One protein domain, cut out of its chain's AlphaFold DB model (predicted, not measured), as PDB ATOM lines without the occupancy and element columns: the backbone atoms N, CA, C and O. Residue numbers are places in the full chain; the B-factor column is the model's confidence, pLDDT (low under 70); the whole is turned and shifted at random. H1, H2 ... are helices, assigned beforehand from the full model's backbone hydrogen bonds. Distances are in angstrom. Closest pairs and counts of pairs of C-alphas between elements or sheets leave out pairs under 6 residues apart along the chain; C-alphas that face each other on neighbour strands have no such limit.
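AT A GLANCE: This is residues 337 to 385 of the 508 residues of the protein "CMD domain-containing protein" of Phycisphaeraceae bacterium (UniProt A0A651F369). Picture a loose V made by the short helix H1 and the long helix H3, open toward the last residues of H3, with a second short helix, H2, meeting the beginning of H3 at a corner. H1 and H2 sit around the first turns of H3, and the rest of H3 runs on past them like an arm, giving the model much of its length. The printed part has 49 residues with three named helices, in the order H1, H2, H3, and no named strand; the class is all helix. The whole is compact, with a radius of gyration of the C-alphas of 10.4 A, yet elongated in outline, spanning 34 by 20 by 18 A.

IN THESE COORDINATES: Begin at Ile 337 and pass residues 337 to 343, which come before the first named helix. Find C-alpha 344 at (-17.469, 14.045, -2.619); from there H1 runs through residues 344 to 351, 10.8 A from first to last C-alpha. Past residues 352 to 359 you reach H2, residues 360 to 365, with C-alpha 360 at (-29.037, 0.278, 4.501) and a length of 8.6 A. After residues 366 to 368 comes H3, residues 369 to 382, the longest helix at 19.7 A; look for its last C-alpha, 382, at (-33.879, 16.646, 17.527).

HOW THE PARTS SIT: Look first at Val 346 and Pro 369, the closest C-alphas of H1 and H3, 5.5 A apart. These helices only just touch, with 3 pairs of C-alphas within 8 A, and H3 does so with residues 369 to 373 alone. They run the same way at a steep tilt of 42 degrees. Next look at Met 365 and Leu 372, the closest C-alphas of H2 and H3, 5.6 A apart. H2 and H3 touch only at the corner by their link, and only just, with 3 pairs of C-alphas within 8 A; H3 does so with residues 371 to 372 alone. Their tilt is steep, 67 degrees, and they run opposite ways. H1 and H2 are near each other, with 5 pairs of C-alphas within 10 A. In H1, H2 and H3 every O i to N i+4 pair is within hydrogen-bond range.

THE WHOLE: Go from Asn 341 to Ser 385 for the two C-alphas farthest apart, 34.2 A. The first and last printed C-alphas, those of Ile 337 and Ser 385, are 30.5 A apart. The printed part has no cut. The link from H1 to H2 is short, with 8 residues, and the link from H2 to H3 is tight, with 3 residues. In the B-factor column the mean pLDDT of the printed part is 97.1, and no printed residue is under 70.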
ATOM      1  N   ILE A 337     -25.295   2.960  -2.316       95.44
ATOM      2  CA  ILE A 337     -23.928   3.484  -2.273       95.44
ATOM      3  C   ILE A 337     -23.168   2.764  -1.163       95.44
ATOM      4  O   ILE A 337     -23.511   2.875   0.014       95.44
ATOM      5  N   ASP A 338     -22.122   2.038  -1.545       94.88
ATOM      6  CA  ASP A 338     -21.138   1.504  -0.611       94.88
ATOM      7  C   ASP A 338     -20.276   2.655  -0.046       94.88
ATOM      8  O   ASP A 338     -19.625   3.356  -0.827       94.88
ATOM      9  N   PRO A 339     -20.228   2.862   1.287       95.25
ATOM     10  CA  PRO A 339     -19.386   3.880   1.915       95.25
ATOM     11  C   PRO A 339     -17.897   3.793   1.558       95.25
ATOM     12  O   PRO A 339     -17.238   4.830   1.519       95.25
ATOM     13  N   ALA A 340     -17.362   2.600   1.260       94.81
ATOM     14  CA  ALA A 340     -15.966   2.448   0.839       94.81
ATOM     15  C   ALA A 340     -15.694   3.073  -0.545       94.81
ATOM     16  O   ALA A 340     -14.594   3.557  -0.801       94.81
ATOM     17  N   ASN A 341     -16.717   3.112  -1.403       94.69
ATOM     18  CA  ASN A 341     -16.674   3.622  -2.774       94.69
ATOM     19  C   ASN A 341     -17.363   4.998  -2.934       94.69
ATOM     20  O   ASN A 341     -17.523   5.501  -4.047       94.69
ATOM     21  N   ALA A 342     -17.789   5.621  -1.830       96.25
ATOM     22  CA  ALA A 342     -18.425   6.934  -1.839       96.25
ATOM     23  C   ALA A 342     -17.446   8.050  -2.251       96.25
ATOM     24  O   ALA A 342     -16.252   7.995  -1.961       96.25
ATOM     25  N   THR A 343     -17.960   9.113  -2.875       96.75
ATOM     26  CA  THR A 343     -17.165  10.272  -3.319       96.75
ATOM     27  C   THR A 343     -17.822  11.606  -2.945       96.75
ATOM     28  O   THR A 343     -19.016  11.672  -2.635       96.75
ATOM     29  N   GLY A 344     -17.023  12.682  -2.934       97.31
ATOM     30  CA  GLY A 344     -17.469  14.045  -2.619       97.31
ATOM     31  C   GLY A 344     -18.250  14.143  -1.303       97.31
ATOM     32  O   GLY A 344     -17.924  13.474  -0.321       97.31
ATOM     33  N   ARG A 345     -19.339  14.922  -1.310       97.56
ATOM     34  CA  ARG A 345     -20.177  15.169  -0.124       97.56
ATOM     35  C   ARG A 345     -20.707  13.895   0.544       97.56
ATOM     36  O   ARG A 345     -20.862  13.858   1.760       97.56
ATOM     37  N   VAL A 346     -20.964  12.836  -0.224       97.62
ATOM     38  CA  VAL A 346     -21.431  11.550   0.324       97.62
ATOM     39  C   VAL A 346     -20.326  10.872   1.142       97.62
ATOM     40  O   VAL A 346     -20.606  10.319   2.205       97.62
ATOM     41  N   LYS A 347     -19.066  10.973   0.699       98.00
ATOM     42  CA  LYS A 347     -17.916  10.480   1.466       98.00
ATOM     43  C   LYS A 347     -17.708  11.274   2.753       98.00
ATOM     44  O   LYS A 347     -17.565  10.662   3.801       98.00
ATOM     45  N   GLU A 348     -17.781  12.606   2.705       98.31
ATOM     46  CA  GLU A 348     -17.705  13.459   3.908       98.31
ATOM     47  C   GLU A 348     -18.746  13.063   4.972       98.31
ATOM     48  O   GLU A 348     -18.462  13.063   6.170       98.31
ATOM     49  N   ILE A 349     -19.957  12.706   4.533       98.00
ATOM     50  CA  ILE A 349     -21.044  12.268   5.411       98.00
ATOM     51  C   ILE A 349     -20.738  10.904   6.057       98.00
ATOM     52  O   ILE A 349     -20.931  10.755   7.268       98.00
ATOM     53  N   PHE A 350     -20.250   9.922   5.290       98.12
ATOM     54  CA  PHE A 350     -19.897   8.601   5.825       98.12
ATOM     55  C   PHE A 350     -18.610   8.605   6.662       98.12
ATOM     56  O   PHE A 350     -18.561   7.921   7.678       98.12
ATOM     57  N   ASP A 351     -17.599   9.399   6.311       97.44
ATOM     58  CA  ASP A 351     -16.363   9.525   7.097       97.44
ATOM     59  C   ASP A 351     -16.564  10.353   8.384       97.44
ATOM     60  O   ASP A 351     -15.778  10.226   9.327       97.44
ATOM     61  N   GLY A 352     -17.600  11.202   8.422       96.44
ATOM     62  CA  GLY A 352     -17.943  12.095   9.532       96.44
ATOM     63  C   GLY A 352     -19.194  11.657  10.317       96.44
ATOM     64  O   GLY A 352     -19.117  10.721  11.114       96.44
ATOM     65  N   PRO A 353     -20.350  12.340  10.171       95.69
ATOM     66  CA  PRO A 353     -21.528  12.148  11.030       95.69
ATOM     67  C   PRO A 353     -22.142  10.737  11.004       95.69
ATOM     68  O   PRO A 353     -22.822  10.361  11.963       95.69
ATOM     69  N   LEU A 354     -21.906   9.950   9.948       96.62
ATOM     70  CA  LEU A 354     -22.370   8.561   9.826       96.62
ATOM     71  C   LEU A 354     -21.256   7.510   9.953       96.62
ATOM     72  O   LEU A 354     -21.501   6.339   9.659       96.62
ATOM     73  N   LYS A 355     -20.067   7.884  10.446       96.31
ATOM     74  CA  LYS A 355     -18.932   6.965  10.607       96.31
ATOM     75  C   LYS A 355     -19.301   5.735  11.434       96.31
ATOM     76  O   LYS A 355     -19.735   5.845  12.579       96.31
ATOM     77  N   GLY A 356     -19.152   4.555  10.827       93.50
ATOM     78  CA  GLY A 356     -19.502   3.264  11.432       93.50
ATOM     79  C   GLY A 356     -21.006   2.963  11.493       93.50
ATOM     80  O   GLY A 356     -21.389   1.852  11.840       93.50
ATOM     81  N   LYS A 357     -21.878   3.904  11.107       93.44
ATOM     82  CA  LYS A 357     -23.345   3.755  11.091       93.44
ATOM     83  C   LYS A 357     -23.841   3.422   9.686       93.44
ATOM     84  O   LYS A 357     -24.754   4.055   9.164       93.44
ATOM     85  N   HIS A 358     -23.206   2.449   9.039       93.06
ATOM     86  CA  HIS A 358     -23.402   2.142   7.618       93.06
ATOM     87  C   HIS A 358     -24.656   1.279   7.371       93.06
ATOM     88  O   HIS A 358     -24.579   0.222   6.740       93.06
ATOM     89  N   ILE A 359     -25.811   1.721   7.876       96.25
ATOM     90  CA  ILE A 359     -27.100   1.033   7.719       96.25
ATOM     91  C   ILE A 359     -27.733   1.292   6.344       96.25
ATOM     92  O   ILE A 359     -27.488   2.318   5.699       96.25
ATOM     93  N   ASN A 360     -28.546   0.349   5.877       97.44
ATOM     94  CA  ASN A 360     -29.037   0.278   4.501       97.44
ATOM     95  C   ASN A 360     -29.892   1.483   4.087       97.44
ATOM     96  O   ASN A 360     -29.774   1.936   2.947       97.44
ATOM     97  N   ILE A 361     -30.671   2.068   5.004       97.69
ATOM     98  CA  ILE A 361     -31.399   3.317   4.734       97.69
ATOM     99  C   ILE A 361     -30.453   4.462   4.334       97.69
ATOM    100  O   ILE A 361     -30.732   5.169   3.367       97.69
ATOM    101  N   PHE A 362     -29.294   4.612   4.986       98.06
ATOM    102  CA  PHE A 362     -28.338   5.673   4.652       98.06
ATOM    103  C   PHE A 362     -27.565   5.377   3.366       98.06
ATOM    104  O   PHE A 362     -27.376   6.285   2.559       98.06
ATOM    105  N   LYS A 363     -27.204   4.110   3.111       97.69
ATOM    106  CA  LYS A 363     -26.631   3.685   1.818       97.69
ATOM    107  C   LYS A 363     -27.582   3.951   0.640       97.69
ATOM    108  O   LYS A 363     -27.129   4.266  -0.457       97.69
ATOM    109  N   GLY A 364     -28.896   3.850   0.861       97.50
ATOM    110  CA  GLY A 364     -29.918   4.223  -0.119       97.50
ATOM    111  C   GLY A 364     -30.113   5.741  -0.240       97.50
ATOM    112  O   GLY A 364     -30.157   6.276  -1.347       97.50
ATOM    113  N   MET A 365     -30.196   6.473   0.874       98.12
ATOM    114  CA  MET A 365     -30.332   7.938   0.860       98.12
ATOM    115  C   MET A 365     -29.114   8.643   0.239       98.12
ATOM    116  O   MET A 365     -29.267   9.698  -0.372       98.12
ATOM    117  N   ALA A 366     -27.931   8.029   0.309       97.88
ATOM    118  CA  ALA A 366     -26.680   8.500  -0.282       97.88
ATOM    119  C   ALA A 366     -26.710   8.728  -1.811       97.88
ATOM    120  O   ALA A 366     -25.846   9.438  -2.320       97.88
ATOM    121  N   ASN A 367     -27.726   8.242  -2.542       97.50
ATOM    122  CA  ASN A 367     -27.991   8.678  -3.928       97.50
ATOM    123  C   ASN A 367     -28.236  10.195  -4.048       97.50
ATOM    124  O   ASN A 367     -28.131  10.761  -5.134       97.50
ATOM    125  N   SER A 368     -28.605  10.858  -2.949       97.75
ATOM    126  CA  SER A 368     -28.788  12.302  -2.871       97.75
ATOM    127  C   SER A 368     -28.122  12.835  -1.599       97.75
ATOM    128  O   SER A 368     -28.745  12.791  -0.534       97.75
ATOM    129  N   PRO A 369     -26.894  13.394  -1.669       97.38
ATOM    130  CA  PRO A 369     -26.277  14.041  -0.511       97.38
ATOM    131  C   PRO A 369     -27.170  15.139   0.081       97.38
ATOM    132  O   PRO A 369     -27.233  15.263   1.293       97.38
ATOM    133  N   VAL A 370     -27.962  15.849  -0.736       98.12
ATOM    134  CA  VAL A 370     -28.950  16.839  -0.259       98.12
ATOM    135  C   VAL A 370     -30.070  16.195   0.575       98.12
ATOM    136  O   VAL A 370     -30.531  16.792   1.543       98.12
ATOM    137  N   GLY A 371     -30.518  14.985   0.220       97.75
ATOM    138  CA  GLY A 371     -31.507  14.241   1.008       97.75
ATOM    139  C   GLY A 371     -30.929  13.727   2.327       97.75
ATOM    140  O   GLY A 371     -31.562  13.858   3.373       97.75
ATOM    141  N   LEU A 372     -29.700  13.209   2.287       98.06
ATOM    142  CA  LEU A 372     -29.007  12.697   3.468       98.06
ATOM    143  C   LEU A 372     -28.589  13.825   4.433       98.06
ATOM    144  O   LEU A 372     -28.789  13.697   5.637       98.06
ATOM    145  N   ASP A 373     -28.120  14.967   3.921       98.25
ATOM    146  CA  ASP A 373     -27.884  16.183   4.711       98.25
ATOM    147  C   ASP A 373     -29.183  16.718   5.338       98.25
ATOM    148  O   ASP A 373     -29.170  17.152   6.488       98.25
ATOM    149  N   ALA A 374     -30.325  16.646   4.640       98.31
ATOM    150  CA  ALA A 374     -31.616  17.044   5.207       98.31
ATOM    151  C   ALA A 374     -32.056  16.131   6.368       98.31
ATOM    152  O   ALA A 374     -32.509  16.637   7.397       98.31
ATOM    153  N   TYR A 375     -31.866  14.810   6.248       98.56
ATOM    154  CA  TYR A 375     -32.066  13.872   7.362       98.56
ATOM    155  C   TYR A 375     -31.173  14.234   8.559       98.56
ATOM    156  O   TYR A 375     -31.664  14.389   9.679       98.56
ATOM    157  N   LEU A 376     -29.870  14.424   8.318       98.38
ATOM    158  CA  LEU A 376     -28.883  14.718   9.360       98.38
ATOM    159  C   LEU A 376     -29.133  16.066  10.047       98.38
ATOM    160  O   LEU A 376     -28.976  16.163  11.263       98.38
ATOM    161  N   ALA A 377     -29.571  17.086   9.306       98.38
ATOM    162  CA  ALA A 377     -29.916  18.391   9.861       98.38
ATOM    163  C   ALA A 377     -31.121  18.315  10.815       98.38
ATOM    164  O   ALA A 377     -31.087  18.910  11.892       98.38
ATOM    165  N   ILE A 378     -32.165  17.556  10.459       98.44
ATOM    166  CA  ILE A 378     -33.355  17.395  11.310       98.44
ATOM    167  C   ILE A 378     -33.032  16.508  12.524       98.44
ATOM    168  O   ILE A 378     -33.345  16.879  13.655       98.44
ATOM    169  N   ALA A 379     -32.334  15.385  12.331       97.81
ATOM    170  CA  ALA A 379     -31.898  14.517  13.430       97.81
ATOM    171  C   ALA A 379     -30.938  15.236  14.405       97.81
ATOM    172  O   ALA A 379     -31.031  15.060  15.621       97.81
ATOM    173  N   GLY A 380     -30.051  16.095  13.886       97.94
ATOM    174  CA  GLY A 380     -29.138  16.940  14.662       97.94
ATOM    175  C   GLY A 380     -29.790  18.158  15.333       97.94
ATOM    176  O   GLY A 380     -29.177  18.764  16.214       97.94
ATOM    177  N   ALA A 381     -31.025  18.505  14.958       98.12
ATOM    178  CA  ALA A 381     -31.874  19.424  15.715       98.12
ATOM    179  C   ALA A 381     -32.609  18.679  16.844       98.12
ATOM    180  O   ALA A 381     -32.563  19.108  17.995       98.12
ATOM    181  N   LEU A 382     -33.190  17.508  16.552       98.00
ATOM    182  CA  LEU A 382     -33.879  16.646  17.527       98.00
ATOM    183  C   LEU A 382     -32.945  16.006  18.577       98.00
ATOM    184  O   LEU A 382     -33.404  15.466  19.584       98.00
ATOM    185  N   SER A 383     -31.620  16.080  18.419       96.25
ATOM    186  CA  SER A 383     -30.677  15.790  19.512       96.25
ATOM    187  C   SER A 383     -30.664  16.863  20.613       96.25
ATOM    188  O   SER A 383     -30.086  16.621  21.668       96.25
ATOM    189  N   LYS A 384     -31.320  18.011  20.387       97.00
ATOM    190  CA  LYS A 384     -31.439  19.156  21.308       97.00
ATOM    191  C   LYS A 384     -32.897  19.459  21.694       97.00
ATOM    192  O   LYS A 384     -33.183  20.540  22.201       97.00
ATOM    193  N   SER A 385     -33.806  18.528  21.396       97.56
ATOM    194  CA  SER A 385     -35.233  18.603  21.734       97.56
ATOM    195  C   SER A 385     -35.454  18.635  23.249       97.56
ATOM    196  O   SER A 385     -34.677  18.049  24.004       97.56
TER     197      SER A 385